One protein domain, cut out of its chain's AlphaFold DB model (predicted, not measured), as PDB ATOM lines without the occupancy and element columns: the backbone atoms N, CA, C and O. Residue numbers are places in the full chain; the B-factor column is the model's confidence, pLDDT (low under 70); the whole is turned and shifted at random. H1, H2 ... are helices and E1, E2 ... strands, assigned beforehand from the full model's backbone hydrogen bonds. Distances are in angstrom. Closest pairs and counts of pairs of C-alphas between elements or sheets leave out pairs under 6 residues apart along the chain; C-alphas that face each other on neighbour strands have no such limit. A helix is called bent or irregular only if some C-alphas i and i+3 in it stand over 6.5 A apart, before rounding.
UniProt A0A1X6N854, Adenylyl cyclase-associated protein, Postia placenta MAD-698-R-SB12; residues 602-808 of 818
ATOM      1  N   GLY A 602     -53.582   9.434 -25.900       27.72
ATOM      2  CA  GLY A 602     -52.877  10.548 -25.265       27.72
ATOM      3  C   GLY A 602     -51.552  10.842 -25.967       27.72
ATOM      4  O   GLY A 602     -50.692   9.967 -26.059       27.72
ATOM      5  N   TYR A 603     -51.370  12.076 -26.438       27.77
ATOM      6  CA  TYR A 603     -50.118  12.540 -27.039       27.77
ATOM      7  C   TYR A 603     -49.273  13.327 -26.034       27.77
ATOM      8  O   TYR A 603     -49.776  14.226 -25.366       27.77
ATOM      9  N   GLU A 604     -47.971  13.037 -25.982       33.81
ATOM     10  CA  GLU A 604     -46.999  13.752 -25.152       33.81
ATOM     11  C   GLU A 604     -46.139  14.707 -26.008       33.81
ATOM     12  O   GLU A 604     -45.357  14.246 -26.844       33.81
ATOM     13  N   PRO A 605     -46.245  16.039 -25.822       29.08
ATOM     14  CA  PRO A 605     -45.485  17.026 -26.584       29.08
ATOM     15  C   PRO A 605     -44.315  17.606 -25.772       29.08
ATOM     16  O   PRO A 605     -44.208  18.822 -25.590       29.08
ATOM     17  N   ALA A 606     -43.400  16.758 -25.294       33.53
ATOM     18  CA  ALA A 606     -42.121  17.254 -24.792       33.53
ATOM     19  C   ALA A 606     -41.348  17.969 -25.927       33.53
ATOM     20  O   ALA A 606     -41.404  17.570 -27.094       33.53
ATOM     21  N   ARG A 607     -40.626  19.049 -25.599       30.97
ATOM     22  CA  ARG A 607     -39.783  19.804 -26.544       30.97
ATOM     23  C   ARG A 607     -38.391  20.021 -25.963       30.97
ATOM     24  O   ARG A 607     -38.246  20.594 -24.882       30.97
ATOM     25  N   ALA A 608     -37.360  19.635 -26.711       29.47
ATOM     26  CA  ALA A 608     -35.979  19.943 -26.358       29.47
ATOM     27  C   ALA A 608     -35.769  21.468 -26.227       29.47
ATOM     28  O   ALA A 608     -36.100  22.230 -27.135       29.47
ATOM     29  N   GLY A 609     -35.206  21.906 -25.097       34.69
ATOM     30  CA  GLY A 609     -34.907  23.317 -24.815       34.69
ATOM     31  C   GLY A 609     -35.942  24.071 -23.969       34.69
ATOM     32  O   GLY A 609     -35.692  25.223 -23.626       34.69
ATOM     33  N   VAL A 610     -37.061  23.445 -23.590       42.44
ATOM     34  CA  VAL A 610     -38.033  24.023 -22.644       42.44
ATOM     35  C   VAL A 610     -37.628  23.690 -21.201       42.44
ATOM     36  O   VAL A 610     -37.310  22.540 -20.901       42.44
ATOM     37  N   ASN A 611     -37.634  24.676 -20.297       50.09
ATOM     38  CA  ASN A 611     -37.422  24.451 -18.863       50.09
ATOM     39  C   ASN A 611     -38.747  24.003 -18.212       50.09
ATOM     40  O   ASN A 611     -39.680  24.803 -18.178       50.09
ATOM     41  N   PRO A 612     -38.857  22.783 -17.645       52.22
ATOM     42  CA  PRO A 612     -40.114  22.311 -17.055       52.22
ATOM     43  C   PRO A 612     -40.615  23.186 -15.898       52.22
ATOM     44  O   PRO A 612     -41.814  23.253 -15.654       52.22
ATOM     45  N   ASN A 613     -39.708  23.886 -15.206       57.75
ATOM     46  CA  ASN A 613     -40.060  24.763 -14.088       57.75
ATOM     47  C   ASN A 613     -40.861  26.003 -14.520       57.75
ATOM     48  O   ASN A 613     -41.631  26.523 -13.719       57.75
ATOM     49  N   ASP A 614     -40.740  26.440 -15.780       54.66
ATOM     50  CA  ASP A 614     -41.488  27.589 -16.317       54.66
ATOM     51  C   ASP A 614     -42.995  27.275 -16.473       54.66
ATOM     52  O   ASP A 614     -43.805  28.179 -16.660       54.66
ATOM     53  N   PHE A 615     -43.364  25.991 -16.374       54.44
ATOM     54  CA  PHE A 615     -44.724  25.462 -16.523       54.44
ATOM     55  C   PHE A 615     -45.268  24.873 -15.209       54.44
ATOM     56  O   PHE A 615     -46.394  24.375 -15.169       54.44
ATOM     57  N   CYS A 616     -44.503  24.941 -14.109       57.97
ATOM     58  CA  CYS A 616     -44.968  24.555 -12.776       57.97
ATOM     59  C   CYS A 616     -46.025  25.548 -12.268       57.97
ATOM     60  O   CYS A 616     -45.705  26.538 -11.607       57.97
ATOM     61  N   GLY A 617     -47.298  25.270 -12.559       57.06
ATOM     62  CA  GLY A 617     -48.424  25.970 -11.941       57.06
ATOM     63  C   GLY A 617     -48.406  25.844 -10.406       57.06
ATOM     64  O   GLY A 617     -47.824  24.895  -9.869       57.06
ATOM     65  N   PRO A 618     -49.033  26.783  -9.672       53.66
ATOM     66  CA  PRO A 618     -49.001  26.796  -8.212       53.66
ATOM     67  C   PRO A 618     -49.566  25.494  -7.628       53.66
ATOM     68  O   PRO A 618     -50.743  25.190  -7.792       53.66
ATOM     69  N   GLY A 619     -48.708  24.735  -6.937       59.75
ATOM     70  CA  GLY A 619     -49.025  23.430  -6.341       59.75
ATOM     71  C   GLY A 619     -48.324  22.234  -7.000       59.75
ATOM     72  O   GLY A 619     -48.162  21.201  -6.349       59.75
ATOM     73  N   PHE A 620     -47.842  22.364  -8.239       57.53
ATOM     74  CA  PHE A 620     -47.227  21.260  -8.986       57.53
ATOM     75  C   PHE A 620     -45.697  21.239  -8.864       57.53
ATOM     76  O   PHE A 620     -45.044  22.281  -8.798       57.53
ATOM     77  N   ARG A 621     -45.112  20.032  -8.822       56.22
ATOM     78  CA  ARG A 621     -43.651  19.828  -8.710       56.22
ATOM     79  C   ARG A 621     -42.955  19.672 -10.064       56.22
ATOM     80  O   ARG A 621     -41.735  19.780 -10.126       56.22
ATOM     81  N   SER A 622     -43.720  19.410 -11.120       60.06
ATOM     82  CA  SER A 622     -43.271  19.317 -12.506       60.06
ATOM     83  C   SER A 622     -44.262  20.050 -13.404       60.06
ATOM     84  O   SER A 622     -45.471  19.891 -13.241       60.06
ATOM     85  N   GLY A 623     -43.775  20.809 -14.387       58.81
ATOM     86  CA  GLY A 623     -44.632  21.527 -15.334       58.81
ATOM     87  C   GLY A 623     -45.402  20.634 -16.309       58.81
ATOM     88  O   GLY A 623     -46.268  21.122 -17.027       58.81
ATOM     89  N   TYR A 624     -45.121  19.328 -16.314       62.09
ATOM     90  CA  TYR A 624     -45.892  18.330 -17.057       62.09
ATOM     91  C   TYR A 624     -47.030  17.714 -16.222       62.09
ATOM     92  O   TYR A 624     -47.974  17.174 -16.795       62.09
ATOM     93  N   ASP A 625     -46.982  17.813 -14.884       67.38
ATOM     94  CA  ASP A 625     -48.011  17.237 -14.004       67.38
ATOM     95  C   ASP A 625     -49.441  17.733 -14.302       67.38
ATOM     96  O   ASP A 625     -50.335  16.890 -14.256       67.38
ATOM     97  N   PRO A 626     -49.706  19.017 -14.639       66.56
ATOM     98  CA  PRO A 626     -51.071  19.495 -14.881       66.56
ATOM     99  C   PRO A 626     -51.810  18.750 -16.002       66.56
ATOM    100  O   PRO A 626     -52.979  18.420 -15.841       66.56
ATOM    101  N   VAL A 627     -51.132  18.431 -17.111       68.56
ATOM    102  CA  VAL A 627     -51.746  17.734 -18.261       68.56
ATOM    103  C   VAL A 627     -52.031  16.269 -17.922       68.56
ATOM    104  O   VAL A 627     -53.089  15.737 -18.246       68.56
ATOM    105  N   TRP A 628     -51.111  15.622 -17.207       74.12
ATOM    106  CA  TRP A 628     -51.311  14.261 -16.709       74.12
ATOM    107  C   TRP A 628     -52.363  14.180 -15.590       74.12
ATOM    108  O   TRP A 628     -52.899  13.103 -15.350       74.12
ATOM    109  N   ILE A 629     -52.669  15.292 -14.911       74.81
ATOM    110  CA  ILE A 629     -53.748  15.384 -13.916       74.81
ATOM    111  C   ILE A 629     -55.103  15.595 -14.593       74.81
ATOM    112  O   ILE A 629     -56.003  14.825 -14.293       74.81
ATOM    113  N   ASP A 630     -55.219  16.491 -15.576       75.44
ATOM    114  CA  ASP A 630     -56.419  16.624 -16.425       75.44
ATOM    115  C   ASP A 630     -56.809  15.282 -17.087       75.44
ATOM    116  O   ASP A 630     -57.978  14.893 -17.099       75.44
ATOM    117  N   LEU A 631     -55.819  14.508 -17.551       75.56
ATOM    118  CA  LEU A 631     -56.029  13.157 -18.085       75.56
ATOM    119  C   LEU A 631     -56.501  12.151 -17.017       75.56
ATOM    120  O   LEU A 631     -57.314  11.279 -17.321       75.56
ATOM    121  N   LEU A 632     -56.012  12.253 -15.776       75.06
ATOM    122  CA  LEU A 632     -56.434  11.401 -14.655       75.06
ATOM    123  C   LEU A 632     -57.822  11.776 -14.118       75.06
ATOM    124  O   LEU A 632     -58.578  10.885 -13.740       75.06
ATOM    125  N   GLU A 633     -58.164  13.062 -14.105       79.25
ATOM    126  CA  GLU A 633     -59.486  13.573 -13.735       79.25
ATOM    127  C   GLU A 633     -60.528  13.098 -14.757       79.25
ATOM    128  O   GLU A 633     -61.494  12.437 -14.379       79.25
ATOM    129  N   LYS A 634     -60.252  13.250 -16.059       75.88
ATOM    130  CA  LYS A 634     -61.095  12.691 -17.131       75.88
ATOM    131  C   LYS A 634     -61.184  11.168 -17.099       75.88
ATOM    132  O   LYS A 634     -62.242  10.628 -17.394       75.88
ATOM    133  N   HIS A 635     -60.124  10.461 -16.703       80.06
ATOM    134  CA  HIS A 635     -60.187   9.010 -16.494       80.06
ATOM    135  C   HIS A 635     -61.067   8.622 -15.289       80.06
ATOM    136  O   HIS A 635     -61.676   7.556 -15.303       80.06
ATOM    137  N   ALA A 636     -61.158   9.464 -14.255       82.12
ATOM    138  CA  ALA A 636     -62.058   9.241 -13.123       82.12
ATOM    139  C   ALA A 636     -63.531   9.528 -13.475       82.12
ATOM    140  O   ALA A 636     -64.419   8.860 -12.947       82.12
ATOM    141  N   GLU A 637     -63.791  10.476 -14.382       83.06
ATOM    142  CA  GLU A 637     -65.127  10.760 -14.931       83.06
ATOM    143  C   GLU A 637     -65.577   9.705 -15.964       83.06
ATOM    144  O   GLU A 637     -66.697   9.197 -15.891       83.06
ATOM    145  N   GLN A 638     -64.702   9.347 -16.909       78.25
ATOM    146  CA  GLN A 638     -64.938   8.371 -17.976       78.25
ATOM    147  C   GLN A 638     -63.695   7.470 -18.168       78.25
ATOM    148  O   GLN A 638     -62.760   7.836 -18.884       78.25
ATOM    149  N   PRO A 639     -63.668   6.262 -17.568       78.31
ATOM    150  CA  PRO A 639     -62.493   5.387 -17.597       78.31
ATOM    151  C   PRO A 639     -62.024   4.973 -19.001       78.31
ATOM    152  O   PRO A 639     -62.627   4.137 -19.676       78.31
ATOM    153  N   PHE A 640     -60.881   5.519 -19.424       73.31
ATOM    154  CA  PHE A 640     -60.172   5.089 -20.633       73.31
ATOM    155  C   PHE A 640     -59.698   3.630 -20.529       73.31
ATOM    156  O   PHE A 640     -58.940   3.277 -19.626       73.31
ATOM    157  N   HIS A 641     -60.074   2.798 -21.503       69.94
ATOM    158  CA  HIS A 641     -59.723   1.370 -21.542       69.94
ATOM    159  C   HIS A 641     -58.231   1.090 -21.792       69.94
ATOM    160  O   HIS A 641     -57.725   0.036 -21.407       69.94
ATOM    161  N   ALA A 642     -57.533   2.009 -22.461       68.12
ATOM    162  CA  ALA A 642     -56.099   1.946 -22.710       68.12
ATOM    163  C   ALA A 642     -55.533   3.357 -22.916       68.12
ATOM    164  O   ALA A 642     -56.260   4.254 -23.343       68.12
ATOM    165  N   LEU A 643     -54.233   3.527 -22.666       69.81
ATOM    166  CA  LEU A 643     -53.458   4.714 -23.032       69.81
ATOM    167  C   LEU A 643     -52.484   4.334 -24.153       69.81
ATOM    168  O   LEU A 643     -51.517   3.610 -23.919       69.81
ATOM    169  N   VAL A 644     -52.731   4.809 -25.375       68.00
ATOM    170  CA  VAL A 644     -51.811   4.610 -26.509       68.00
ATOM    171  C   VAL A 644     -50.906   5.832 -26.639       68.00
ATOM    172  O   VAL A 644     -51.334   6.864 -27.150       68.00
ATOM    173  N   GLY A 645     -49.662   5.724 -26.171       62.62
ATOM    174  CA  GLY A 645     -48.668   6.793 -26.309       62.62
ATOM    175  C   GLY A 645     -47.920   6.692 -27.637       62.62
ATOM    176  O   GLY A 645     -47.422   5.615 -27.961       62.62
ATOM    177  N   GLY A 646     -47.761   7.800 -28.368       57.91
ATOM    178  CA  GLY A 646     -46.977   7.889 -29.616       57.91
ATOM    179  C   GLY A 646     -45.927   9.011 -29.599       57.91
ATOM    180  O   GLY A 646     -45.847   9.770 -28.637       57.91
ATOM    181  N   GLY A 647     -45.119   9.130 -30.658       53.91
ATOM    182  CA  GLY A 647     -44.202  10.267 -30.862       53.91
ATOM    183  C   GLY A 647     -42.868  10.217 -30.092       53.91
ATOM    184  O   GLY A 647     -42.277   9.153 -29.892       53.91
ATOM    185  N   ASP A 648     -42.362  11.392 -29.710       53.78
ATOM    186  CA  ASP A 648     -41.051  11.612 -29.076       53.78
ATOM    187  C   ASP A 648     -41.181  11.591 -27.526       53.78
ATOM    188  O   ASP A 648     -40.920  12.585 -26.853       53.78
ATOM    189  N   GLN A 649     -41.607  10.458 -26.946       61.91
ATOM    190  CA  GLN A 649     -41.943  10.316 -25.505       61.91
ATOM    191  C   GLN A 649     -40.758  10.464 -24.525       61.91
ATOM    192  O   GLN A 649     -40.958  10.589 -23.321       61.91
ATOM    193  N   LEU A 650     -39.503  10.386 -24.985       71.88
ATOM    194  CA  LEU A 650     -38.342  10.513 -24.096       71.88
ATOM    195  C   LEU A 650     -37.162  11.188 -24.799       71.88
ATOM    196  O   LEU A 650     -36.461  10.584 -25.611       71.88
ATOM    197  N   TYR A 651     -36.916  12.453 -24.453       69.94
ATOM    198  CA  TYR A 651     -35.807  13.235 -25.002       69.94
ATOM    199  C   TYR A 651     -34.485  12.878 -24.325       69.94
ATOM    200  O   TYR A 651     -34.211  13.262 -23.184       69.94
ATOM    201  N   CYS A 652     -33.656  12.130 -25.049       74.06
ATOM    202  CA  CYS A 652     -32.389  11.596 -24.556       74.06
ATOM    203  C   CYS A 652     -31.148  12.405 -24.958       74.06
ATOM    204  O   CYS A 652     -30.031  11.986 -24.658       74.06
ATOM    205  N   ASP A 653     -31.314  13.603 -25.527       72.12
ATOM    206  CA  ASP A 653     -30.236  14.570 -25.801       72.12
ATOM    207  C   ASP A 653     -29.417  14.941 -24.547       72.12
ATOM    208  O   ASP A 653     -28.361  15.561 -24.643       72.12
ATOM    209  N   GLY A 654     -29.887  14.573 -23.350       73.88
ATOM    210  CA  GLY A 654     -29.122  14.668 -22.110       73.88
ATOM    211  C   GLY A 654     -27.819  13.870 -22.097       73.88
ATOM    212  O   GLY A 654     -26.872  14.330 -21.465       73.88
ATOM    213  N   VAL A 655     -27.729  12.759 -22.839       80.12
ATOM    214  CA  VAL A 655     -26.563  11.856 -22.807       80.12
ATOM    215  C   VAL A 655     -25.253  12.554 -23.202       80.12
ATOM    216  O   VAL A 655     -24.201  12.259 -22.646       80.12
ATOM    217  N   VAL A 656     -25.302  13.568 -24.080       80.81
ATOM    218  CA  VAL A 656     -24.105  14.339 -24.482       80.81
ATOM    219  C   VAL A 656     -23.604  15.312 -23.408       80.81
ATOM    220  O   VAL A 656     -22.657  16.056 -23.660       80.81
ATOM    221  N   ARG A 657     -24.237  15.351 -22.229       80.69
ATOM    222  CA  ARG A 657     -23.811  16.142 -21.063       80.69
ATOM    223  C   ARG A 657     -23.154  15.298 -19.967       80.69
ATOM    224  O   ARG A 657     -22.646  15.883 -19.013       80.69
ATOM    225  N   GLU A 658     -23.133  13.971 -20.100       85.81
ATOM    226  CA  GLU A 658     -22.396  13.105 -19.175       85.81
ATOM    227  C   GLU A 658     -20.888  13.448 -19.235       85.81
ATOM    228  O   GLU A 658     -20.357  13.630 -20.343       85.81
ATOM    229  N   PRO A 659     -20.184  13.571 -18.088       89.19
ATOM    230  CA  PRO A 659     -18.764  13.940 -18.033       89.19
ATOM    231  C   PRO A 659     -17.861  13.092 -18.937       89.19
ATOM    232  O   PRO A 659     -17.007  13.623 -19.645       89.19
ATOM    233  N   GLU A 660     -18.103  11.784 -18.958       91.00
ATOM    234  CA  GLU A 660     -17.328  10.769 -19.670       91.00
ATOM    235  C   GLU A 660     -17.411  10.925 -21.199       91.00
ATOM    236  O   GLU A 660     -16.509  10.509 -21.921       91.00
ATOM    237  N   LEU A 661     -18.463  11.578 -21.711       85.81
ATOM    238  CA  LEU A 661     -18.626  11.855 -23.141       85.81
ATOM    239  C   LEU A 661     -18.035  13.214 -23.563       85.81
ATOM    240  O   LEU A 661     -17.951  13.479 -24.764       85.81
ATOM    241  N   GLN A 662     -17.618  14.088 -22.635       85.38
ATOM    242  CA  GLN A 662     -17.268  15.478 -22.973       85.38
ATOM    243  C   GLN A 662     -16.049  15.614 -23.890       85.38
ATOM    244  O   GLN A 662     -16.047  16.499 -24.749       85.38
ATOM    245  N   GLU A 663     -15.041  14.744 -23.768       85.19
ATOM    246  CA  GLU A 663     -13.886  14.747 -24.676       85.19
ATOM    247  C   GLU A 663     -14.354  14.533 -26.122       85.19
ATOM    248  O   GLU A 663     -14.222  15.420 -26.968       85.19
ATOM    249  N   TRP A 664     -15.037  13.417 -26.379       84.31
ATOM    250  CA  TRP A 664     -15.587  13.091 -27.693       84.31
ATOM    251  C   TRP A 664     -16.605  14.128 -28.208       84.31
ATOM    252  O   TRP A 664     -16.599  14.483 -29.392       84.31
ATOM    253  N   VAL A 665     -17.469  14.668 -27.340       82.44
ATOM    254  CA  VAL A 665     -18.447  15.704 -27.716       82.44
ATOM    255  C   VAL A 665     -17.748  16.980 -28.190       82.44
ATOM    256  O   VAL A 665     -18.147  17.522 -29.226       82.44
ATOM    257  N   THR A 666     -16.705  17.434 -27.488       80.06
ATOM    258  CA  THR A 666     -16.016  18.713 -27.753       80.06
ATOM    259  C   THR A 666     -14.946  18.654 -28.849       80.06
ATOM    260  O   THR A 666     -14.507  19.705 -29.325       80.06
ATOM    261  N   MET A 667     -14.558  17.462 -29.316       78.19
ATOM    262  CA  MET A 667     -13.616  17.294 -30.429       78.19
ATOM    263  C   MET A 667     -14.072  18.002 -31.716       78.19
ATOM    264  O   MET A 667     -15.109  17.686 -32.298       78.19
ATOM    265  N   SER A 668     -13.231  18.921 -32.201       65.75
ATOM    266  CA  SER A 668     -13.490  19.757 -33.383       65.75
ATOM    267  C   SER A 668     -13.157  19.104 -34.729       65.75
ATOM    268  O   SER A 668     -13.616  19.583 -35.763       65.75
ATOM    269  N   LYS A 669     -12.360  18.025 -34.747       72.44
ATOM    270  CA  LYS A 669     -11.964  17.322 -35.979       72.44
ATOM    271  C   LYS A 669     -12.881  16.126 -36.236       72.44
ATOM    272  O   LYS A 669     -12.838  15.157 -35.476       72.44
ATOM    273  N   SER A 670     -13.654  16.192 -37.322       67.19
ATOM    274  CA  SER A 670     -14.596  15.158 -37.787       67.19
ATOM    275  C   SER A 670     -14.001  13.756 -37.750       67.19
ATOM    276  O   SER A 670     -14.578  12.845 -37.165       67.19
ATOM    277  N   ASP A 671     -12.817  13.598 -38.330       75.62
ATOM    278  CA  ASP A 671     -12.262  12.287 -38.664       75.62
ATOM    279  C   ASP A 671     -11.838  11.556 -37.388       75.62
ATOM    280  O   ASP A 671     -12.223  10.412 -37.158       75.62
ATOM    281  N   LYS A 672     -11.181  12.279 -36.469       76.50
ATOM    282  CA  LYS A 672     -10.868  11.768 -35.128       76.50
ATOM    283  C   LYS A 672     -12.121  11.474 -34.297       76.50
ATOM    284  O   LYS A 672     -12.080  10.580 -33.460       76.50
ATOM    285  N   LYS A 673     -13.214  12.223 -34.494       77.88
ATOM    286  CA  LYS A 673     -14.488  12.010 -33.786       77.88
ATOM    287  C   LYS A 673     -15.243  10.778 -34.311       77.88
ATOM    288  O   LYS A 673     -15.940  10.127 -33.536       77.88
ATOM    289  N   ARG A 674     -15.057  10.428 -35.590       79.19
ATOM    290  CA  ARG A 674     -15.555   9.185 -36.210       79.19
ATOM    291  C   ARG A 674     -14.767   7.955 -35.762       79.19
ATOM    292  O   ARG A 674     -15.369   6.936 -35.445       79.19
ATOM    293  N   THR A 675     -13.438   8.052 -35.698       83.12
ATOM    294  CA  THR A 675     -12.555   6.946 -35.277       83.12
ATOM    295  C   THR A 675     -12.320   6.892 -33.764       83.12
ATOM    296  O   THR A 675     -11.353   6.270 -33.324       83.12
ATOM    297  N   TYR A 676     -13.128   7.584 -32.957       85.50
ATOM    298  CA  TYR A 676     -12.937   7.607 -31.509       85.50
ATOM    299  C   TYR A 676     -13.271   6.231 -30.910       85.50
ATOM    300  O   TYR A 676     -14.341   5.693 -31.215       85.50
ATOM    301  N   PRO A 677     -12.384   5.637 -30.088       87.56
ATOM    302  CA  PRO A 677     -12.620   4.320 -29.520       87.56
ATOM    303  C   PRO A 677     -13.785   4.359 -28.531       87.56
ATOM    304  O   PRO A 677     -13.908   5.274 -27.720       87.56
ATOM    305  N   MET A 678     -14.627   3.330 -28.575       88.25
ATOM    306  CA  MET A 678     -15.608   3.099 -27.522       88.25
ATOM    307  C   MET A 678     -14.872   2.592 -26.274       88.25
ATOM    308  O   MET A 678     -14.135   1.612 -26.371       88.25
ATOM    309  N   THR A 679     -15.049   3.249 -25.125       91.94
ATOM    310  CA  THR A 679     -14.459   2.830 -23.842       91.94
ATOM    311  C   THR A 679     -15.532   2.294 -22.898       91.94
ATOM    312  O   THR A 679     -16.699   2.688 -22.983       91.94
ATOM    313  N   ASP A 680     -15.138   1.426 -21.964       92.06
ATOM    314  CA  ASP A 680     -16.054   0.871 -20.959       92.06
ATOM    315  C   ASP A 680     -16.634   1.959 -20.038       92.06
ATOM    316  O   ASP A 680     -17.783   1.867 -19.615       92.06
ATOM    317  N   GLU A 681     -15.884   3.039 -19.791       91.75
ATOM    318  CA  GLU A 681     -16.348   4.216 -19.044       91.75
ATOM    319  C   GLU A 681     -17.482   4.950 -19.779       91.75
ATOM    320  O   GLU A 681     -18.509   5.268 -19.177       91.75
ATOM    321  N   ILE A 682     -17.346   5.158 -21.095       90.94
ATOM    322  CA  ILE A 682     -18.395   5.760 -21.934       90.94
ATOM    323  C   ILE A 682     -19.613   4.825 -22.016       90.94
ATOM    324  O   ILE A 682     -20.747   5.302 -21.982       90.94
ATOM    325  N   LEU A 683     -19.407   3.503 -22.071       91.56
ATOM    326  CA  LEU A 683     -20.497   2.520 -22.073       91.56
ATOM    327  C   LEU A 683     -21.273   2.555 -20.750       91.56
ATOM    328  O   LEU A 683     -22.500   2.659 -20.755       91.56
ATOM    329  N   ALA A 684     -20.559   2.535 -19.623       93.25
ATOM    330  CA  ALA A 684     -21.144   2.626 -18.292       93.25
ATOM    331  C   ALA A 684     -21.867   3.964 -18.068       93.25
ATOM    332  O   ALA A 684     -22.933   3.975 -17.454       93.25
ATOM    333  N   ALA A 685     -21.346   5.079 -18.593       91.56
ATOM    334  CA  ALA A 685     -22.002   6.385 -18.530       91.56
ATOM    335  C   ALA A 685     -23.300   6.432 -19.360       91.56
ATOM    336  O   ALA A 685     -24.319   6.915 -18.870       91.56
ATOM    337  N   ILE A 686     -23.297   5.875 -20.577       90.31
ATOM    338  CA  ILE A 686     -24.495   5.757 -21.426       90.31
ATOM    339  C   ILE A 686     -25.570   4.898 -20.743       90.31
ATOM    340  O   ILE A 686     -26.736   5.295 -20.684       90.31
ATOM    341  N   ASP A 687     -25.187   3.753 -20.178       92.88
ATOM    342  CA  ASP A 687     -26.115   2.855 -19.487       92.88
ATOM    343  C   ASP A 687     -26.646   3.460 -18.182       92.88
ATOM    344  O   ASP A 687     -27.850   3.399 -17.919       92.88
ATOM    345  N   ARG A 688     -25.776   4.117 -17.402       93.94
ATOM    346  CA  ARG A 688     -26.148   4.912 -16.222       93.94
ATOM    347  C   ARG A 688     -27.149   5.998 -16.592       93.94
ATOM    348  O   ARG A 688     -28.135   6.163 -15.874       93.94
ATOM    349  N   PHE A 689     -26.906   6.735 -17.676       91.38
ATOM    350  CA  PHE A 689     -27.805   7.783 -18.149       91.38
ATOM    351  C   PHE A 689     -29.173   7.199 -18.507       91.38
ATOM    352  O   PHE A 689     -30.176   7.614 -17.928       91.38
ATOM    353  N   TYR A 690     -29.234   6.208 -19.403       87.94
ATOM    354  CA  TYR A 690     -30.511   5.662 -19.863       87.94
ATOM    355  C   TYR A 690     -31.312   5.001 -18.742       87.94
ATOM    356  O   TYR A 690     -32.493   5.313 -18.592       87.94
ATOM    357  N   PHE A 691     -30.688   4.148 -17.924       91.94
ATOM    358  CA  PHE A 691     -31.373   3.481 -16.817       91.94
ATOM    359  C   PHE A 691     -31.954   4.486 -15.814       91.94
ATOM    360  O   PHE A 691     -33.126   4.382 -15.443       91.94
ATOM    361  N   ASN A 692     -31.165   5.486 -15.401       88.38
ATOM    362  CA  ASN A 692     -31.631   6.496 -14.453       88.38
ATOM    363  C   ASN A 692     -32.682   7.426 -15.066       88.38
ATOM    364  O   ASN A 692     -33.654   7.740 -14.384       88.38
ATOM    365  N   HIS A 693     -32.537   7.834 -16.330       85.62
ATOM    366  CA  HIS A 693     -33.496   8.716 -17.007       85.62
ATOM    367  C   HIS A 693     -34.856   8.033 -17.192       85.62
ATOM    368  O   HIS A 693     -35.883   8.603 -16.828       85.62
ATOM    369  N   TYR A 694     -34.874   6.767 -17.632       84.06
ATOM    370  CA  TYR A 694     -36.098   5.960 -17.659       84.06
ATOM    371  C   TYR A 694     -36.713   5.808 -16.261       84.06
ATOM    372  O   TYR A 694     -37.905   6.066 -16.085       84.06
ATOM    373  N   CYS A 695     -35.910   5.459 -15.249       86.44
ATOM    374  CA  CYS A 695     -36.394   5.328 -13.873       86.44
ATOM    375  C   CYS A 695     -36.935   6.639 -13.286       86.44
ATOM    376  O   CYS A 695     -37.873   6.589 -12.498       86.44
ATOM    377  N   GLN A 696     -36.363   7.793 -13.633       81.69
ATOM    378  CA  GLN A 696     -36.821   9.099 -13.155       81.69
ATOM    379  C   GLN A 696     -38.126   9.509 -13.841       81.69
ATOM    380  O   GLN A 696     -39.096   9.819 -13.149       81.69
ATOM    381  N   THR A 697     -38.193   9.456 -15.174       76.88
ATOM    382  CA  THR A 697     -39.394   9.859 -15.921       76.88
ATOM    383  C   THR A 697     -40.579   8.945 -15.607       76.88
ATOM    384  O   THR A 697     -41.607   9.418 -15.131       76.88
ATOM    385  N   PHE A 698     -40.438   7.624 -15.763       78.56
ATOM    386  CA  PHE A 698     -41.570   6.690 -15.651       78.56
ATOM    387  C   PHE A 698     -42.047   6.430 -14.210       78.56
ATOM    388  O   PHE A 698     -43.094   5.813 -14.024       78.56
ATOM    389  N   ARG A 699     -41.319   6.901 -13.184       80.00
ATOM    390  CA  ARG A 699     -41.670   6.715 -11.758       80.00
ATOM    391  C   ARG A 699     -41.934   8.021 -11.000       80.00
ATOM    392  O   ARG A 699     -41.994   7.992  -9.771       80.00
ATOM    393  N   SER A 700     -42.078   9.155 -11.689       75.06
ATOM    394  CA  SER A 700     -42.337  10.456 -11.058       75.06
ATOM    395  C   SER A 700     -43.638  11.126 -11.520       75.06
ATOM    396  O   SER A 700     -44.273  10.733 -12.501       75.06
ATOM    397  N   GLY A 701     -44.043  12.148 -10.759       79.94
ATOM    398  CA  GLY A 701     -45.137  13.047 -11.114       79.94
ATOM    399  C   GLY A 701     -46.514  12.387 -11.201       79.94
ATOM    400  O   GLY A 701     -46.842  11.436 -10.484       79.94
ATOM    401  N   ALA A 702     -47.349  12.943 -12.072       76.81
ATOM    402  CA  ALA A 702     -48.652  12.404 -12.442       76.81
ATOM    403  C   ALA A 702     -48.582  11.368 -13.576       76.81
ATOM    404  O   ALA A 702     -49.409  10.460 -13.597       76.81
ATOM    405  N   PHE A 703     -47.556  11.414 -14.433       78.00
ATOM    406  CA  PHE A 703     -47.321  10.407 -15.478       78.00
ATOM    407  C   PHE A 703     -47.199   8.988 -14.901       78.00
ATOM    408  O   PHE A 703     -47.877   8.068 -15.355       78.00
ATOM    409  N   ALA A 704     -46.417   8.811 -13.829       80.25
ATOM    410  CA  ALA A 704     -46.311   7.521 -13.147       80.25
ATOM    411  C   ALA A 704     -47.648   7.030 -12.560       80.25
ATOM    412  O   ALA A 704     -47.873   5.824 -12.496       80.25
ATOM    413  N   ARG A 705     -48.551   7.946 -12.171       81.44
ATOM    414  CA  ARG A 705     -49.906   7.583 -11.730       81.44
ATOM    415  C   ARG A 705     -50.760   7.135 -12.916       81.44
ATOM    416  O   ARG A 705     -51.319   6.048 -12.847       81.44
ATOM    417  N   ALA A 706     -50.769   7.888 -14.019       77.75
ATOM    418  CA  ALA A 706     -51.467   7.511 -15.253       77.75
ATOM    419  C   ALA A 706     -51.044   6.118 -15.757       77.75
ATOM    420  O   ALA A 706     -51.900   5.257 -15.942       77.75
ATOM    421  N   ASN A 707     -49.737   5.846 -15.839       75.75
ATOM    422  CA  ASN A 707     -49.200   4.530 -16.219       75.75
ATOM    423  C   ASN A 707     -49.575   3.396 -15.240       75.75
ATOM    424  O   ASN A 707     -49.547   2.228 -15.623       75.75
ATOM    425  N   SER A 708     -49.887   3.714 -13.977       79.62
ATOM    426  CA  SER A 708     -50.307   2.734 -12.960       79.62
ATOM    427  C   SER A 708     -51.822   2.504 -12.903       79.62
ATOM    428  O   SER A 708     -52.260   1.470 -12.404       79.62
ATOM    429  N   SER A 709     -52.618   3.457 -13.399       75.00
ATOM    430  CA  SER A 709     -54.086   3.413 -13.380       75.00
ATOM    431  C   SER A 709     -54.689   3.000 -14.725       75.00
ATOM    432  O   SER A 709     -55.772   2.425 -14.747       75.00
ATOM    433  N   ILE A 710     -53.995   3.263 -15.837       72.25
ATOM    434  CA  ILE A 710     -54.483   3.025 -17.200       72.25
ATOM    435  C   ILE A 710     -53.570   2.016 -17.902       72.25
ATOM    436  O   ILE A 710     -52.347   2.171 -17.915       72.25
ATOM    437  N   LEU A 711     -54.158   0.993 -18.535       64.06
ATOM    438  CA  LEU A 711     -53.410  -0.001 -19.306       64.06
ATOM    439  C   LEU A 711     -52.682   0.676 -20.478       64.06
ATOM    440  O   LEU A 711     -53.294   1.059 -21.474       64.06
ATOM    441  N   THR A 712     -51.368   0.844 -20.354       58.34
ATOM    442  CA  THR A 712     -50.598   1.686 -21.273       58.34
ATOM    443  C   THR A 712     -49.909   0.849 -22.351       58.34
ATOM    444  O   THR A 712     -49.057   0.012 -22.061       58.34
ATOM    445  N   ALA A 713     -50.261   1.097 -23.613       53.28
ATOM    446  CA  ALA A 713     -49.649   0.494 -24.792       53.28
ATOM    447  C   ALA A 713     -48.703   1.512 -25.449       53.28
ATOM    448  O   ALA A 713     -49.127   2.398 -26.192       53.28
ATOM    449  N   LEU A 714     -47.404   1.400 -25.156       53.19
ATOM    450  CA  LEU A 714     -46.389   2.366 -25.590       53.19
ATOM    451  C   LEU A 714     -46.024   2.152 -27.069       53.19
ATOM    452  O   LEU A 714     -45.085   1.434 -27.420       53.19
ATOM    453  N   ALA A 715     -46.786   2.800 -27.951       42.88
ATOM    454  CA  ALA A 715     -46.645   2.758 -29.401       42.88
ATOM    455  C   ALA A 715     -45.422   3.556 -29.898       42.88
ATOM    456  O   ALA A 715     -45.529   4.599 -30.541       42.88
ATOM    457  N   ALA A 716     -44.243   2.970 -29.666       38.75
ATOM    458  CA  ALA A 716     -42.990   3.234 -30.368       38.75
ATOM    459  C   ALA A 716     -42.411   4.660 -30.198       38.75
ATOM    460  O   ALA A 716     -42.667   5.548 -31.009       38.75
ATOM    461  N   VAL A 717     -41.473   4.837 -29.257       35.41
ATOM    462  CA  VAL A 717     -40.740   6.105 -29.038       35.41
ATOM    463  C   VAL A 717     -39.783   6.436 -30.166       35.41
ATOM    464  O   VAL A 717     -38.867   5.666 -30.462       35.41
ATOM    465  N   ARG A 718     -39.922   7.629 -30.749       32.03
ATOM    466  CA  ARG A 718     -38.937   8.204 -31.672       32.03
ATOM    467  C   ARG A 718     -37.628   8.501 -30.927       32.03
ATOM    468  O   ARG A 718     -37.373   9.610 -30.477       32.03
ATOM    469  N   PHE A 719     -36.768   7.491 -30.828       34.19
ATOM    470  CA  PHE A 719     -35.441   7.579 -30.212       34.19
ATOM    471  C   PHE A 719     -34.446   8.314 -31.137       34.19
ATOM    472  O   PHE A 719     -33.433   7.782 -31.588       34.19
ATOM    473  N   LEU A 720     -34.811   9.535 -31.541       36.72
ATOM    474  CA  LEU A 720     -34.365  10.151 -32.788       36.72
ATOM    475  C   LEU A 720     -33.154  11.075 -32.616       36.72
ATOM    476  O   LEU A 720     -33.073  12.147 -33.221       36.72
ATOM    477  N   PHE A 721     -32.136  10.576 -31.913       33.66
ATOM    478  CA  PHE A 721     -30.781  11.142 -31.967       33.66
ATOM    479  C   PHE A 721     -30.181  11.099 -33.393       33.66
ATOM    480  O   PHE A 721     -29.168  11.727 -33.669       33.66
ATOM    481  N   VAL A 722     -30.838  10.373 -34.307       36.03
ATOM    482  CA  VAL A 722     -30.456  10.119 -35.704       36.03
ATOM    483  C   VAL A 722     -31.040  11.141 -36.704       36.03
ATOM    484  O   VAL A 722     -30.535  11.239 -37.819       36.03
ATOM    485  N   ARG A 723     -32.098  11.906 -36.368       31.66
ATOM    486  CA  ARG A 723     -32.710  12.864 -37.332       31.66
ATOM    487  C   ARG A 723     -33.588  14.003 -36.769       31.66
ATOM    488  O   ARG A 723     -34.028  14.832 -37.560       31.66
ATOM    489  N   SER A 724     -33.863  14.085 -35.458       28.19
ATOM    490  CA  SER A 724     -34.644  15.209 -34.882       28.19
ATOM    491  C   SER A 724     -33.785  16.470 -34.733       28.19
ATOM    492  O   SER A 724     -34.260  17.594 -34.892       28.19
ATOM    493  N   SER A 725     -32.483  16.295 -34.500       31.92
ATOM    494  CA  SER A 725     -31.489  17.362 -34.391       31.92
ATOM    495  C   SER A 725     -31.055  17.909 -35.762       31.92
ATOM    496  O   SER A 725     -29.871  17.916 -36.110       31.92
ATOM    497  N   ARG A 726     -32.024  18.500 -36.485       34.91
ATOM    498  CA  ARG A 726     -31.872  19.345 -37.700       34.91
ATOM    499  C   ARG A 726     -30.832  20.481 -37.546       34.91
ATOM    500  O   ARG A 726     -30.488  21.162 -38.502       34.91
ATOM    501  N   TRP A 727     -30.365  20.712 -36.321       30.44
ATOM    502  CA  TRP A 727     -29.393  21.724 -35.908       30.44
ATOM    503  C   TRP A 727     -27.991  21.168 -35.583       30.44
ATOM    504  O   TRP A 727     -27.057  21.960 -35.484       30.44
ATOM    505  N   TYR A 728     -27.821  19.848 -35.402       32.66
ATOM    506  CA  TYR A 728     -26.527  19.223 -35.065       32.66
ATOM    507  C   TYR A 728     -25.978  18.364 -36.207       32.66
ATOM    508  O   TYR A 728     -24.792  18.444 -36.520       32.66
ATOM    509  N   ILE A 729     -26.839  17.561 -36.841       36.91
ATOM    510  CA  ILE A 729     -26.426  16.557 -37.832       36.91
ATOM    511  C   ILE A 729     -26.329  17.173 -39.239       36.91
ATOM    512  O   ILE A 729     -25.279  17.057 -39.867       36.91
ATOM    513  N   ASP A 730     -27.321  17.967 -39.665       34.59
ATOM    514  CA  ASP A 730     -27.309  18.748 -40.922       34.59
ATOM    515  C   ASP A 730     -26.152  19.784 -41.025       34.59
ATOM    516  O   ASP A 730     -25.984  20.434 -42.057       34.59
ATOM    517  N   MET A 731     -25.354  19.990 -39.966       34.06
ATOM    518  CA  MET A 731     -24.210  20.920 -39.954       34.06
ATOM    519  C   MET A 731     -22.856  20.278 -40.297       34.06
ATOM    520  O   MET A 731     -21.862  21.007 -40.458       34.06
ATOM    521  N   LEU A 732     -22.808  18.948 -40.403       39.12
ATOM    522  CA  LEU A 732     -21.617  18.163 -40.725       39.12
ATOM    523  C   LEU A 732     -21.610  17.766 -42.214       39.12
ATOM    524  O   LEU A 732     -22.678  17.600 -42.796       39.12
ATOM    525  N   PRO A 733     -20.429  17.643 -42.852       35.38
ATOM    526  CA  PRO A 733     -20.336  17.443 -44.303       35.38
ATOM    527  C   PRO A 733     -20.809  16.062 -44.775       35.38
ATOM    528  O   PRO A 733     -21.237  15.948 -45.916       35.38
ATOM    529  N   ASP A 734     -20.750  15.047 -43.911       50.66
ATOM    530  CA  ASP A 734     -21.362  13.737 -44.133       50.66
ATOM    531  C   ASP A 734     -21.842  13.178 -42.772       50.66
ATOM    532  O   ASP A 734     -21.008  12.986 -41.866       50.66
ATOM    533  N   PRO A 735     -23.169  13.016 -42.579       55.75
ATOM    534  CA  PRO A 735     -23.765  12.584 -41.319       55.75
ATOM    535  C   PRO A 735     -23.772  11.059 -41.137       55.75
ATOM    536  O   PRO A 735     -23.648  10.592 -40.002       55.75
ATOM    537  N   ASP A 736     -23.877  10.288 -42.220       60.12
ATOM    538  CA  ASP A 736     -24.045   8.832 -42.174       60.12
ATOM    539  C   ASP A 736     -22.736   8.172 -41.709       60.12
ATOM    540  O   ASP A 736     -22.739   7.308 -40.826       60.12
ATOM    541  N   GLU A 737     -21.590   8.678 -42.182       63.97
ATOM    542  CA  GLU A 737     -20.260   8.287 -41.693       63.97
ATOM    543  C   GLU A 737     -20.058   8.555 -40.187       63.97
ATOM    544  O   GLU A 737     -19.251   7.884 -39.539       63.97
ATOM    545  N   LEU A 738     -20.768   9.528 -39.597       68.50
ATOM    546  CA  LEU A 738     -20.715   9.768 -38.150       68.50
ATOM    547  C   LEU A 738     -21.661   8.838 -37.374       68.50
ATOM    548  O   LEU A 738     -21.293   8.399 -36.284       68.50
ATOM    549  N   MET A 739     -22.820   8.473 -37.928       67.44
ATOM    550  CA  MET A 739     -23.728   7.489 -37.313       67.44
ATOM    551  C   MET A 739     -23.097   6.093 -37.207       67.44
ATOM    552  O   MET A 739     -23.389   5.355 -36.268       67.44
ATOM    553  N   ILE A 740     -22.189   5.759 -38.128       72.31
ATOM    554  CA  ILE A 740     -21.409   4.510 -38.128       72.31
ATOM    555  C   ILE A 740     -20.301   4.503 -37.047       72.31
ATOM    556  O   ILE A 740     -19.801   3.433 -36.691       72.31
ATOM    557  N   SER A 741     -19.928   5.663 -36.484       81.62
ATOM    558  CA  SER A 741     -18.857   5.754 -35.476       81.62
ATOM    559  C   SER A 741     -19.149   4.919 -34.216       81.62
ATOM    560  O   SER A 741     -20.313   4.812 -33.815       81.62
ATOM    561  N   PRO A 742     -18.120   4.363 -33.535       85.06
ATOM    562  CA  PRO A 742     -18.319   3.464 -32.394       85.06
ATOM    563  C   PRO A 742     -19.186   4.066 -31.284       85.06
ATOM    564  O   PRO A 742     -20.032   3.376 -30.716       85.06
ATOM    565  N   VAL A 743     -19.026   5.367 -31.017       85.00
ATOM    566  CA  VAL A 743     -19.791   6.080 -29.986       85.00
ATOM    567  C   VAL A 743     -21.252   6.299 -30.407       85.00
ATOM    568  O   VAL A 743     -22.142   5.926 -29.647       85.00
ATOM    569  N   PHE A 744     -21.544   6.812 -31.616       82.19
ATOM    570  CA  PHE A 744     -22.941   6.976 -32.078       82.19
ATOM    571  C   PHE A 744     -23.685   5.643 -32.155       82.19
ATOM    572  O   PHE A 744     -24.804   5.537 -31.650       82.19
ATOM    573  N   ARG A 745     -23.057   4.621 -32.746       80.94
ATOM    574  CA  ARG A 745     -23.634   3.278 -32.858       80.94
ATOM    575  C   ARG A 745     -23.933   2.673 -31.486       80.94
ATOM    576  O   ARG A 745     -24.942   1.987 -31.325       80.94
ATOM    577  N   THR A 746     -23.104   2.953 -30.479       85.50
ATOM    578  CA  THR A 746     -23.346   2.481 -29.107       85.50
ATOM    579  C   THR A 746     -24.442   3.283 -28.402       85.50
ATOM    580  O   THR A 746     -25.320   2.677 -27.797       85.50
ATOM    581  N   ILE A 747     -24.493   4.613 -28.553       85.25
ATOM    582  CA  ILE A 747     -25.617   5.439 -28.066       85.25
ATOM    583  C   ILE A 747     -26.948   4.933 -28.654       85.25
ATOM    584  O   ILE A 747     -27.902   4.693 -27.916       85.25
ATOM    585  N   GLY A 748     -27.001   4.702 -29.970       79.62
ATOM    586  CA  GLY A 748     -28.189   4.186 -30.656       79.62
ATOM    587  C   GLY A 748     -28.585   2.771 -30.220       79.62
ATOM    588  O   GLY A 748     -29.759   2.520 -29.950       79.62
ATOM    589  N   SER A 749     -27.623   1.851 -30.108       82.75
ATOM    590  CA  SER A 749     -27.897   0.460 -29.728       82.75
ATOM    591  C   SER A 749     -28.307   0.318 -28.256       82.75
ATOM    592  O   SER A 749     -29.277  -0.382 -27.960       82.75
ATOM    593  N   ARG A 750     -27.656   1.032 -27.325       87.12
ATOM    594  CA  ARG A 750     -28.057   1.048 -25.906       87.12
ATOM    595  C   ARG A 750     -29.396   1.760 -25.710       87.12
ATOM    596  O   ARG A 750     -30.246   1.232 -25.000       87.12
ATOM    597  N   GLY A 751     -29.648   2.863 -26.419       84.88
ATOM    598  CA  GLY A 751     -30.960   3.517 -26.442       84.88
ATOM    599  C   GLY A 751     -32.092   2.577 -26.881       84.88
ATOM    600  O   GLY A 751     -33.111   2.473 -26.202       84.88
ATOM    601  N   TYR A 752     -31.883   1.815 -27.961       82.38
ATOM    602  CA  TYR A 752     -32.845   0.812 -28.439       82.38
ATOM    603  C   TYR A 752     -33.047  -0.348 -27.446       82.38
ATOM    604  O   TYR A 752     -34.177  -0.781 -27.228       82.38
ATOM    605  N   PHE A 753     -31.978  -0.811 -26.789       86.19
ATOM    606  CA  PHE A 753     -32.063  -1.809 -25.715       86.19
ATOM    607  C   PHE A 753     -32.924  -1.322 -24.538       86.19
ATOM    608  O   PHE A 753     -33.796  -2.059 -24.080       86.19
ATOM    609  N   PHE A 754     -32.728  -0.086 -24.066       86.44
ATOM    610  CA  PHE A 754     -33.531   0.457 -22.966       86.44
ATOM    611  C   PHE A 754     -34.978   0.764 -23.376       86.44
ATOM    612  O   PHE A 754     -35.875   0.543 -22.566       86.44
ATOM    613  N   PHE A 755     -35.230   1.164 -24.628       83.62
ATOM    614  CA  PHE A 755     -36.586   1.255 -25.186       83.62
ATOM    615  C   PHE A 755     -37.321  -0.095 -25.122       83.62
ATOM    616  O   PHE A 755     -38.423  -0.167 -24.574       83.62
ATOM    617  N   LEU A 756     -36.700  -1.175 -25.612       82.44
ATOM    618  CA  LEU A 756     -37.299  -2.513 -25.547       82.44
ATOM    619  C   LEU A 756     -37.556  -2.949 -24.099       82.44
ATOM    620  O   LEU A 756     -38.657  -3.407 -23.789       82.44
ATOM    621  N   LEU A 757     -36.586  -2.733 -23.205       86.62
ATOM    622  CA  LEU A 757     -36.669  -3.148 -21.804       86.62
ATOM    623  C   LEU A 757     -37.752  -2.398 -21.011       86.62
ATOM    624  O   LEU A 757     -38.543  -3.033 -20.319       86.62
ATOM    625  N   PHE A 758     -37.794  -1.063 -21.091       82.56
ATOM    626  CA  PHE A 758     -38.700  -0.242 -20.275       82.56
ATOM    627  C   PHE A 758     -40.087  -0.028 -20.890       82.56
ATOM    628  O   PHE A 758     -41.008   0.309 -20.151       82.56
ATOM    629  N   GLN A 759     -40.244  -0.169 -22.213       78.62
ATOM    630  CA  GLN A 759     -41.485   0.229 -22.899       78.62
ATOM    631  C   GLN A 759     -42.145  -0.883 -23.713       78.62
ATOM    632  O   GLN A 759     -43.361  -0.853 -23.891       78.62
ATOM    633  N   CYS A 760     -41.381  -1.875 -24.174       78.19
ATOM    634  CA  CYS A 760     -41.938  -3.105 -24.744       78.19
ATOM    635  C   CYS A 760     -41.936  -4.275 -23.746       78.19
ATOM    636  O   CYS A 760     -42.551  -5.297 -24.034       78.19
ATOM    637  N   PHE A 761     -41.264  -4.130 -22.597       82.56
ATOM    638  CA  PHE A 761     -41.001  -5.195 -21.620       82.56
ATOM    639  C   PHE A 761     -40.287  -6.419 -22.224       82.56
ATOM    640  O   PHE A 761     -40.513  -7.549 -21.801       82.56
ATOM    641  N   ILE A 762     -39.412  -6.181 -23.212       82.81
ATOM    642  CA  ILE A 762     -38.620  -7.201 -23.914       82.81
ATOM    643  C   ILE A 762     -37.148  -7.074 -23.517       82.81
ATOM    644  O   ILE A 762     -36.520  -6.029 -23.704       82.81
ATOM    645  N   ASN A 763     -36.562  -8.175 -23.055       86.50
ATOM    646  CA  ASN A 763     -35.127  -8.354 -22.909       86.50
ATOM    647  C   ASN A 763     -34.658  -9.445 -23.885       86.50
ATOM    648  O   ASN A 763     -34.711 -10.631 -23.578       86.50
ATOM    649  N   MET A 764     -34.108  -9.042 -25.036       80.44
ATOM    650  CA  MET A 764     -33.602  -9.952 -26.085       80.44
ATOM    651  C   MET A 764     -32.583 -11.005 -25.602       80.44
ATOM    652  O   MET A 764     -32.357 -11.993 -26.297       80.44
ATOM    653  N   GLY A 765     -31.928 -10.796 -24.451       82.06
ATOM    654  CA  GLY A 765     -31.024 -11.782 -23.843       82.06
ATOM    655  C   GLY A 765     -31.735 -12.913 -23.087       82.06
ATOM    656  O   GLY A 765     -31.091 -13.897 -22.740       82.06
ATOM    657  N   ILE A 766     -33.039 -12.769 -22.833       85.25
ATOM    658  CA  ILE A 766     -33.905 -13.719 -22.120       85.25
ATOM    659  C   ILE A 766     -35.016 -14.217 -23.057       85.25
ATOM    660  O   ILE A 766     -35.191 -15.422 -23.213       85.25
ATOM    661  N   ASP A 767     -35.721 -13.298 -23.722       84.12
ATOM    662  CA  ASP A 767     -36.864 -13.597 -24.598       84.12
ATOM    663  C   ASP A 767     -36.442 -14.124 -25.987       84.12
ATOM    664  O   ASP A 767     -37.229 -14.758 -26.694       84.12
ATOM    665  N   GLY A 768     -35.178 -13.896 -26.365       81.12
ATOM    666  CA  GLY A 768     -34.563 -14.363 -27.607       81.12
ATOM    667  C   GLY A 768     -34.641 -13.375 -28.777       81.12
ATOM    668  O   GLY A 768     -34.918 -12.188 -28.615       81.12
ATOM    669  N   ARG A 769     -34.341 -13.879 -29.985       80.62
ATOM    670  CA  ARG A 769     -34.347 -13.126 -31.262       80.62
ATOM    671  C   ARG A 769     -35.053 -13.865 -32.419       80.62
ATOM    672  O   ARG A 769     -34.842 -13.527 -33.575       80.62
ATOM    673  N   ASP A 770     -35.851 -14.887 -32.119       78.88
ATOM    674  CA  ASP A 770     -36.597 -15.691 -33.102       78.88
ATOM    675  C   ASP A 770     -38.094 -15.588 -32.796       78.88
ATOM    676  O   ASP A 770     -38.543 -16.098 -31.768       78.88
ATOM    677  N   ASP A 771     -38.861 -14.923 -33.662       74.69
ATOM    678  CA  ASP A 771     -40.282 -14.623 -33.441       74.69
ATOM    679  C   ASP A 771     -41.167 -15.872 -33.307       74.69
ATOM    680  O   ASP A 771     -42.146 -15.868 -32.554       74.69
ATOM    681  N   LYS A 772     -40.775 -16.989 -33.927       76.50
ATOM    682  CA  LYS A 772     -41.472 -18.280 -33.800       76.50
ATOM    683  C   LYS A 772     -41.442 -18.788 -32.363       76.50
ATOM    684  O   LYS A 772     -42.444 -19.303 -31.855       76.50
ATOM    685  N   HIS A 773     -40.308 -18.625 -31.685       77.25
ATOM    686  CA  HIS A 773     -40.073 -19.158 -30.343       77.25
ATOM    687  C   HIS A 773     -40.267 -18.116 -29.230       77.25
ATOM    688  O   HIS A 773     -40.678 -18.503 -28.138       77.25
ATOM    689  N   HIS A 774     -40.129 -16.821 -29.536       82.94
ATOM    690  CA  HIS A 774     -40.321 -15.679 -28.632       82.94
ATOM    691  C   HIS A 774     -41.622 -15.773 -27.799       82.94
ATOM    692  O   HIS A 774     -42.648 -16.208 -28.337       82.94
ATOM    693  N   PRO A 775     -41.644 -15.366 -26.513       81.12
ATOM    694  CA  PRO A 775     -42.844 -15.454 -25.674       81.12
ATOM    695  C   PRO A 775     -44.016 -14.620 -26.217       81.12
ATOM    696  O   PRO A 775     -45.159 -15.079 -26.223       81.12
ATOM    697  N   PHE A 776     -43.740 -13.429 -26.756       76.69
ATOM    698  CA  PHE A 776     -44.752 -12.581 -27.392       76.69
ATOM    699  C   PHE A 776     -45.027 -13.035 -28.836       76.69
ATOM    700  O   PHE A 776     -44.346 -12.600 -29.761       76.69
ATOM    701  N   LYS A 777     -46.055 -13.873 -29.042       76.94
ATOM    702  CA  LYS A 777     -46.463 -14.402 -30.369       76.94
ATOM    703  C   LYS A 777     -47.077 -13.373 -31.333       76.94
ATOM    704  O   LYS A 777     -47.391 -13.707 -32.468       76.94
ATOM    705  N   SER A 778     -47.260 -12.137 -30.878       76.88
ATOM    706  CA  SER A 778     -47.646 -10.973 -31.683       76.88
ATOM    707  C   SER A 778     -46.453 -10.198 -32.254       76.88
ATOM    708  O   SER A 778     -46.663  -9.268 -33.035       76.88
ATOM    709  N   LEU A 779     -45.220 -10.536 -31.857       80.19
ATOM    710  CA  LEU A 779     -43.994  -9.915 -32.351       80.19
ATOM    711  C   LEU A 779     -43.567 -10.539 -33.690       80.19
ATOM    712  O   LEU A 779     -43.679 -11.743 -33.889       80.19
ATOM    713  N   VAL A 780     -43.029  -9.704 -34.572       81.81
ATOM    714  CA  VAL A 780     -42.354 -10.051 -35.823       81.81
ATOM    715  C   VAL A 780     -40.947  -9.467 -35.748       81.81
ATOM    716  O   VAL A 780     -40.787  -8.251 -35.583       81.81
ATOM    717  N   ILE A 781     -39.931 -10.324 -35.863       82.69
ATOM    718  CA  ILE A 781     -38.521  -9.935 -35.738       82.69
ATOM    719  C   ILE A 781     -37.888  -9.910 -37.135       82.69
ATOM    720  O   ILE A 781     -37.843 -10.910 -37.843       82.69
ATOM    721  N   GLY A 782     -37.415  -8.736 -37.552       78.25
ATOM    722  CA  GLY A 782     -36.738  -8.544 -38.841       78.25
ATOM    723  C   GLY A 782     -35.214  -8.621 -38.752       78.25
ATOM    724  O   GLY A 782     -34.651  -8.851 -37.690       78.25
ATOM    725  N   ALA A 783     -34.530  -8.376 -39.871       74.50
ATOM    726  CA  ALA A 783     -33.067  -8.323 -39.919       74.50
ATOM    727  C   ALA A 783     -32.469  -7.181 -39.065       74.50
ATOM    728  O   ALA A 783     -33.149  -6.193 -38.770       74.50
ATOM    729  N   ASP A 784     -31.185  -7.317 -38.707       71.75
ATOM    730  CA  ASP A 784     -30.413  -6.301 -37.980       71.75
ATOM    731  C   ASP A 784     -30.308  -4.981 -38.769       71.75
ATOM    732  O   ASP A 784     -29.972  -4.962 -39.955       71.75
ATOM    733  N   GLY A 785     -30.569  -3.859 -38.094       66.38
ATOM    734  CA  GLY A 785     -30.501  -2.523 -38.690       66.38
ATOM    735  C   GLY A 785     -29.073  -1.983 -38.873       66.38
ATOM    736  O   GLY A 785     -28.257  -2.159 -37.965       66.38
ATOM    737  N   PRO A 786     -28.752  -1.253 -39.965       61.97
ATOM    738  CA  PRO A 786     -27.372  -0.883 -40.305       61.97
ATOM    739  C   PRO A 786     -26.688   0.027 -39.272       61.97
ATOM    740  O   PRO A 786     -25.495  -0.128 -39.024       61.97
ATOM    741  N   PHE A 787     -27.429   0.942 -38.637       63.50
ATOM    742  CA  PHE A 787     -26.877   1.887 -37.650       63.50
ATOM    743  C   PHE A 787     -27.041   1.437 -36.191       63.50
ATOM    744  O   PHE A 787     -26.249   1.820 -35.335       63.50
ATOM    745  N   VAL A 788     -28.068   0.634 -35.892       65.94
ATOM    746  CA  VAL A 788     -28.422   0.224 -34.517       65.94
ATOM    747  C   VAL A 788     -27.865  -1.167 -34.182       65.94
ATOM    748  O   VAL A 788     -27.560  -1.455 -33.027       65.94
ATOM    749  N   SER A 789     -27.675  -2.033 -35.186       69.50
ATOM    750  CA  SER A 789     -27.233  -3.432 -35.045       69.50
ATOM    751  C   SER A 789     -28.030  -4.261 -34.024       69.50
ATOM    752  O   SER A 789     -27.488  -5.092 -33.298       69.50
ATOM    753  N   PHE A 790     -29.339  -4.017 -34.006       72.00
ATOM    754  CA  PHE A 790     -30.358  -4.869 -33.402       72.00
ATOM    755  C   PHE A 790     -31.443  -5.171 -34.449       72.00
ATOM    756  O   PHE A 790     -31.624  -4.359 -35.370       72.00
ATOM    757  N   PRO A 791     -32.164  -6.300 -34.322       77.75
ATOM    758  CA  PRO A 791     -33.184  -6.701 -35.281       77.75
ATOM    759  C   PRO A 791     -34.457  -5.870 -35.105       77.75
ATOM    760  O   PRO A 791     -34.727  -5.369 -34.013       77.75
ATOM    761  N   SER A 792     -35.255  -5.708 -36.164       78.81
ATOM    762  CA  SER A 792     -36.451  -4.851 -36.098       78.81
ATOM    763  C   SER A 792     -37.591  -5.495 -35.303       78.81
ATOM    764  O   SER A 792     -38.103  -6.525 -35.738       78.81
ATOM    765  N   HIS A 793     -38.054  -4.867 -34.221       81.25
ATOM    766  CA  HIS A 793     -39.130  -5.378 -33.357       81.25
ATOM    767  C   HIS A 793     -40.482  -4.734 -33.704       81.25
ATOM    768  O   HIS A 793     -40.827  -3.676 -33.181       81.25
ATOM    769  N   SER A 794     -41.255  -5.355 -34.600       80.62
ATOM    770  CA  SER A 794     -42.610  -4.891 -34.965       80.62
ATOM    771  C   SER A 794     -43.667  -5.798 -34.340       80.62
ATOM    772  O   SER A 794     -43.467  -7.004 -34.326       80.62
ATOM    773  N   PHE A 795     -44.782  -5.276 -33.827       77.31
ATOM    774  CA  PHE A 795     -45.767  -6.087 -33.101       77.31
ATOM    775  C   PHE A 795     -47.223  -5.741 -33.429       77.31
ATOM    776  O   PHE A 795     -47.584  -4.582 -33.611       77.31
ATOM    777  N   LEU A 796     -48.066  -6.773 -33.495       74.56
ATOM    778  CA  LEU A 796     -49.499  -6.686 -33.777       74.56
ATOM    779  C   LEU A 796     -50.292  -6.962 -32.493       74.56
ATOM    780  O   LEU A 796     -50.591  -8.111 -32.169       74.56
ATOM    781  N   THR A 797     -50.588  -5.910 -31.729       70.75
ATOM    782  CA  THR A 797     -51.308  -6.043 -30.454       70.75
ATOM    783  C   THR A 797     -52.825  -5.965 -30.633       70.75
ATOM    784  O   THR A 797     -53.329  -5.359 -31.581       70.75
ATOM    785  N   TYR A 798     -53.561  -6.579 -29.712       70.94
ATOM    786  CA  TYR A 798     -55.021  -6.632 -29.705       70.94
ATOM    787  C   TYR A 798     -55.531  -5.680 -28.620       70.94
ATOM    788  O   TYR A 798     -55.198  -5.846 -27.449       70.94
ATOM    789  N   LEU A 799     -56.368  -4.710 -28.992       67.00
ATOM    790  CA  LEU A 799     -57.032  -3.781 -28.063       67.00
ATOM    791  C   LEU A 799     -58.500  -4.182 -27.808       67.00
ATOM    792  O   LEU A 799     -59.336  -3.360 -27.446       67.00
ATOM    793  N   GLY A 800     -58.828  -5.455 -28.046       66.81
ATOM    794  CA  GLY A 800     -60.162  -6.034 -27.894       66.81
ATOM    795  C   GLY A 800     -60.541  -6.951 -29.065       66.81
ATOM    796  O   GLY A 800     -59.785  -7.078 -30.027       66.81
ATOM    797  N   PRO A 801     -61.736  -7.569 -29.041       69.75
ATOM    798  CA  PRO A 801     -62.161  -8.547 -30.052       69.75
ATOM    799  C   PRO A 801     -62.416  -7.954 -31.451       69.75
ATOM    800  O   PRO A 801     -62.635  -8.701 -32.399       69.75
ATOM    801  N   GLN A 802     -62.421  -6.623 -31.591       72.62
ATOM    802  CA  GLN A 802     -62.675  -5.913 -32.855       72.62
ATOM    803  C   GLN A 802     -61.563  -4.926 -33.250       72.62
ATOM    804  O   GLN A 802     -61.671  -4.297 -34.302       72.62
ATOM    805  N   VAL A 803     -60.524  -4.743 -32.424       68.44
ATOM    806  CA  VAL A 803     -59.519  -3.682 -32.608       68.44
ATOM    807  C   VAL A 803     -58.118  -4.269 -32.499       68.44
ATOM    808  O   VAL A 803     -57.748  -4.855 -31.486       68.44
ATOM    809  N   TRP A 804     -57.345  -4.083 -33.562       70.25
ATOM    810  CA  TRP A 804     -55.976  -4.560 -33.711       70.25
ATOM    811  C   TRP A 804     -55.092  -3.346 -34.003       70.25
ATOM    812  O   TRP A 804     -55.481  -2.478 -34.784       70.25
ATOM    813  N   MET A 805     -53.911  -3.280 -33.394       71.19
ATOM    814  CA  MET A 805     -52.962  -2.181 -33.556       71.19
ATOM    815  C   MET A 805     -51.610  -2.740 -34.003       71.19
ATOM    816  O   MET A 805     -50.924  -3.431 -33.248       71.19
ATOM    817  N   LEU A 806     -51.242  -2.442 -35.251       75.06
ATOM    818  CA  LEU A 806     -49.957  -2.807 -35.838       75.06
ATOM    819  C   LEU A 806     -48.924  -1.713 -35.556       75.06
ATOM    820  O   LEU A 806     -49.082  -0.575 -35.993       75.06
ATOM    821  N   LEU A 807     -47.852  -2.073 -34.857       70.31
ATOM    822  CA  LEU A 807     -46.766  -1.182 -34.473       70.31
ATOM    823  C   LEU A 807     -45.488  -1.600 -35.201       70.31
ATOM    824  O   LEU A 807     -44.931  -2.667 -34.950       70.31
ATOM    825  N   LEU A 808     -45.053  -0.768 -36.147       72.88
ATOM    826  CA  LEU A 808     -43.923  -1.044 -37.032       72.88
ATOM    827  C   LEU A 808     -42.637  -0.383 -36.525       72.88
ATOM    828  O   LEU A 808     -42.603   0.820 -36.258       72.88
TER     829      LEU A 808
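What this domain is: This is residues 602 to 808 of the 818 residues of the protein "Adenylyl cyclase-associated protein" of Postia placenta MAD-698-R-SB12 (UniProt A0A1X6N854). What is the main picture? Two long helices, H6 and H9, run side by side through the middle, with a small sheet of three strands, E3, E4 and E5, beyond H9. H4 packs across one end of H6, H7 makes a corner with its other end, and H2 packs beside H7. What is it made of? The printed part has 207 residues, with nine named helices and five named strands in the order H1 H2 E1 H3 H4 H5 H6 H7 E2 H8 H9 E3 E4 E5, of mixed class, helices and strands. The larger sheet, E3 E4 E5 in order, is antiparallel, and the smaller, E1 and E2, is parallel. How compact is it? It is compact, with a radius of gyration of the C-alphas of 18.9 A, and only just flat, spanning 58 by 51 by 28 A.

How they stand to each other: How is the largest sheet built? E3, residues 779 to 784, E4, residues 791 to 798, and E5, residues 804 to 807, form a meander, each strand the antiparallel neighbour of the one before; E3 and E4 are a hairpin, as are E4 and E5. Within hydrogen-bond range are N 780 and O 794, 2.7 A apart, and N 797 and O 805, 2.9 A apart. How do the long helices stand? H9, residues 742 to 760, is not on this sheet, with 3 pairs of C-alphas within 10 A. H9 touches the hub, H6, residues 680 to 698, at a shallow tilt of 31 degrees, the same way, with the closest C-alphas, of Ile 686 and Ile 747, 6.7 A apart. What else touches H6? With residues 681 to 685 alone it touches H4, residues 659 to 666, only just about perpendicular at 71 degrees, the closest C-alphas being those of Glu 660 and Ile 682, 5.6 A apart. With residues 686 to 690 alone it only just touches H3, residues 653 to 657, with 3 pairs of C-alphas within 8 A, the closest being Val 655 and Phe 689 at 6.3 A. With residues 697 to 698 alone it touches H7, residues 703 to 709, only at the corner, the closest C-alphas being those of Phe 698 and Ala 704, 5.4 A apart, and H7 touches H2, residues 625 to 637, at a shallow tilt of 18 degrees, with the closest C-alphas, of Phe 703 and Trp 628, 5.7 A apart. What of the rest? E1, residues 643 to 645, and E2, residues 712 to 714, with N 713 and O 643 2.8 A apart, within hydrogen-bond range, make a strand-helix-strand unit, two parallel neighbour strands with helices between, here H3, H4, H5, residues 670 to 674, H6 and H7. H5 only just touches H8, residues 736 to 739, with 3 pairs of C-alphas within 8 A, the closest being Arg 674 and Leu 738 at 5.5 A, while H1, residues 612 to 615, touches no helix. Every O i to N i+4 pair is within hydrogen-bond range in H2, H5, H6, H7 and H9; H4 has 2 of 4, H3 has 0 of 1 but 1 of 2 O i to N i+3 pairs, and H1 and H8 are too short for an O i to N i+4 pair.

Where its parts are: How long are the strands? From first to last C-alpha E4 measures 22.5 A and E3 15.1 A, and E5 ends at C-alpha 807 (-46.766, -1.182, -34.473). How long are the helices? H6 measures 26.7 A from C-alpha 680 (-16.054, 0.871, -20.959), H9 25.7 A and H2 18.3 A. H4 is irregular, with C-alphas 660 and 663 7.3 A apart.

The domain as a whole: How large is it? The two C-alphas farthest apart, of Glu 637 and Asp 671, are 58.0 A apart. Are there cuts or long links? The printed part has no cut, and the long links are E2 to H8, residues 715 to 735, and H9 to E3, residues 761 to 778. Where is confidence low? The mean pLDDT of the printed part is 70.0, and 76 residues are under 70, among them 602 to 627 and 711 to 739.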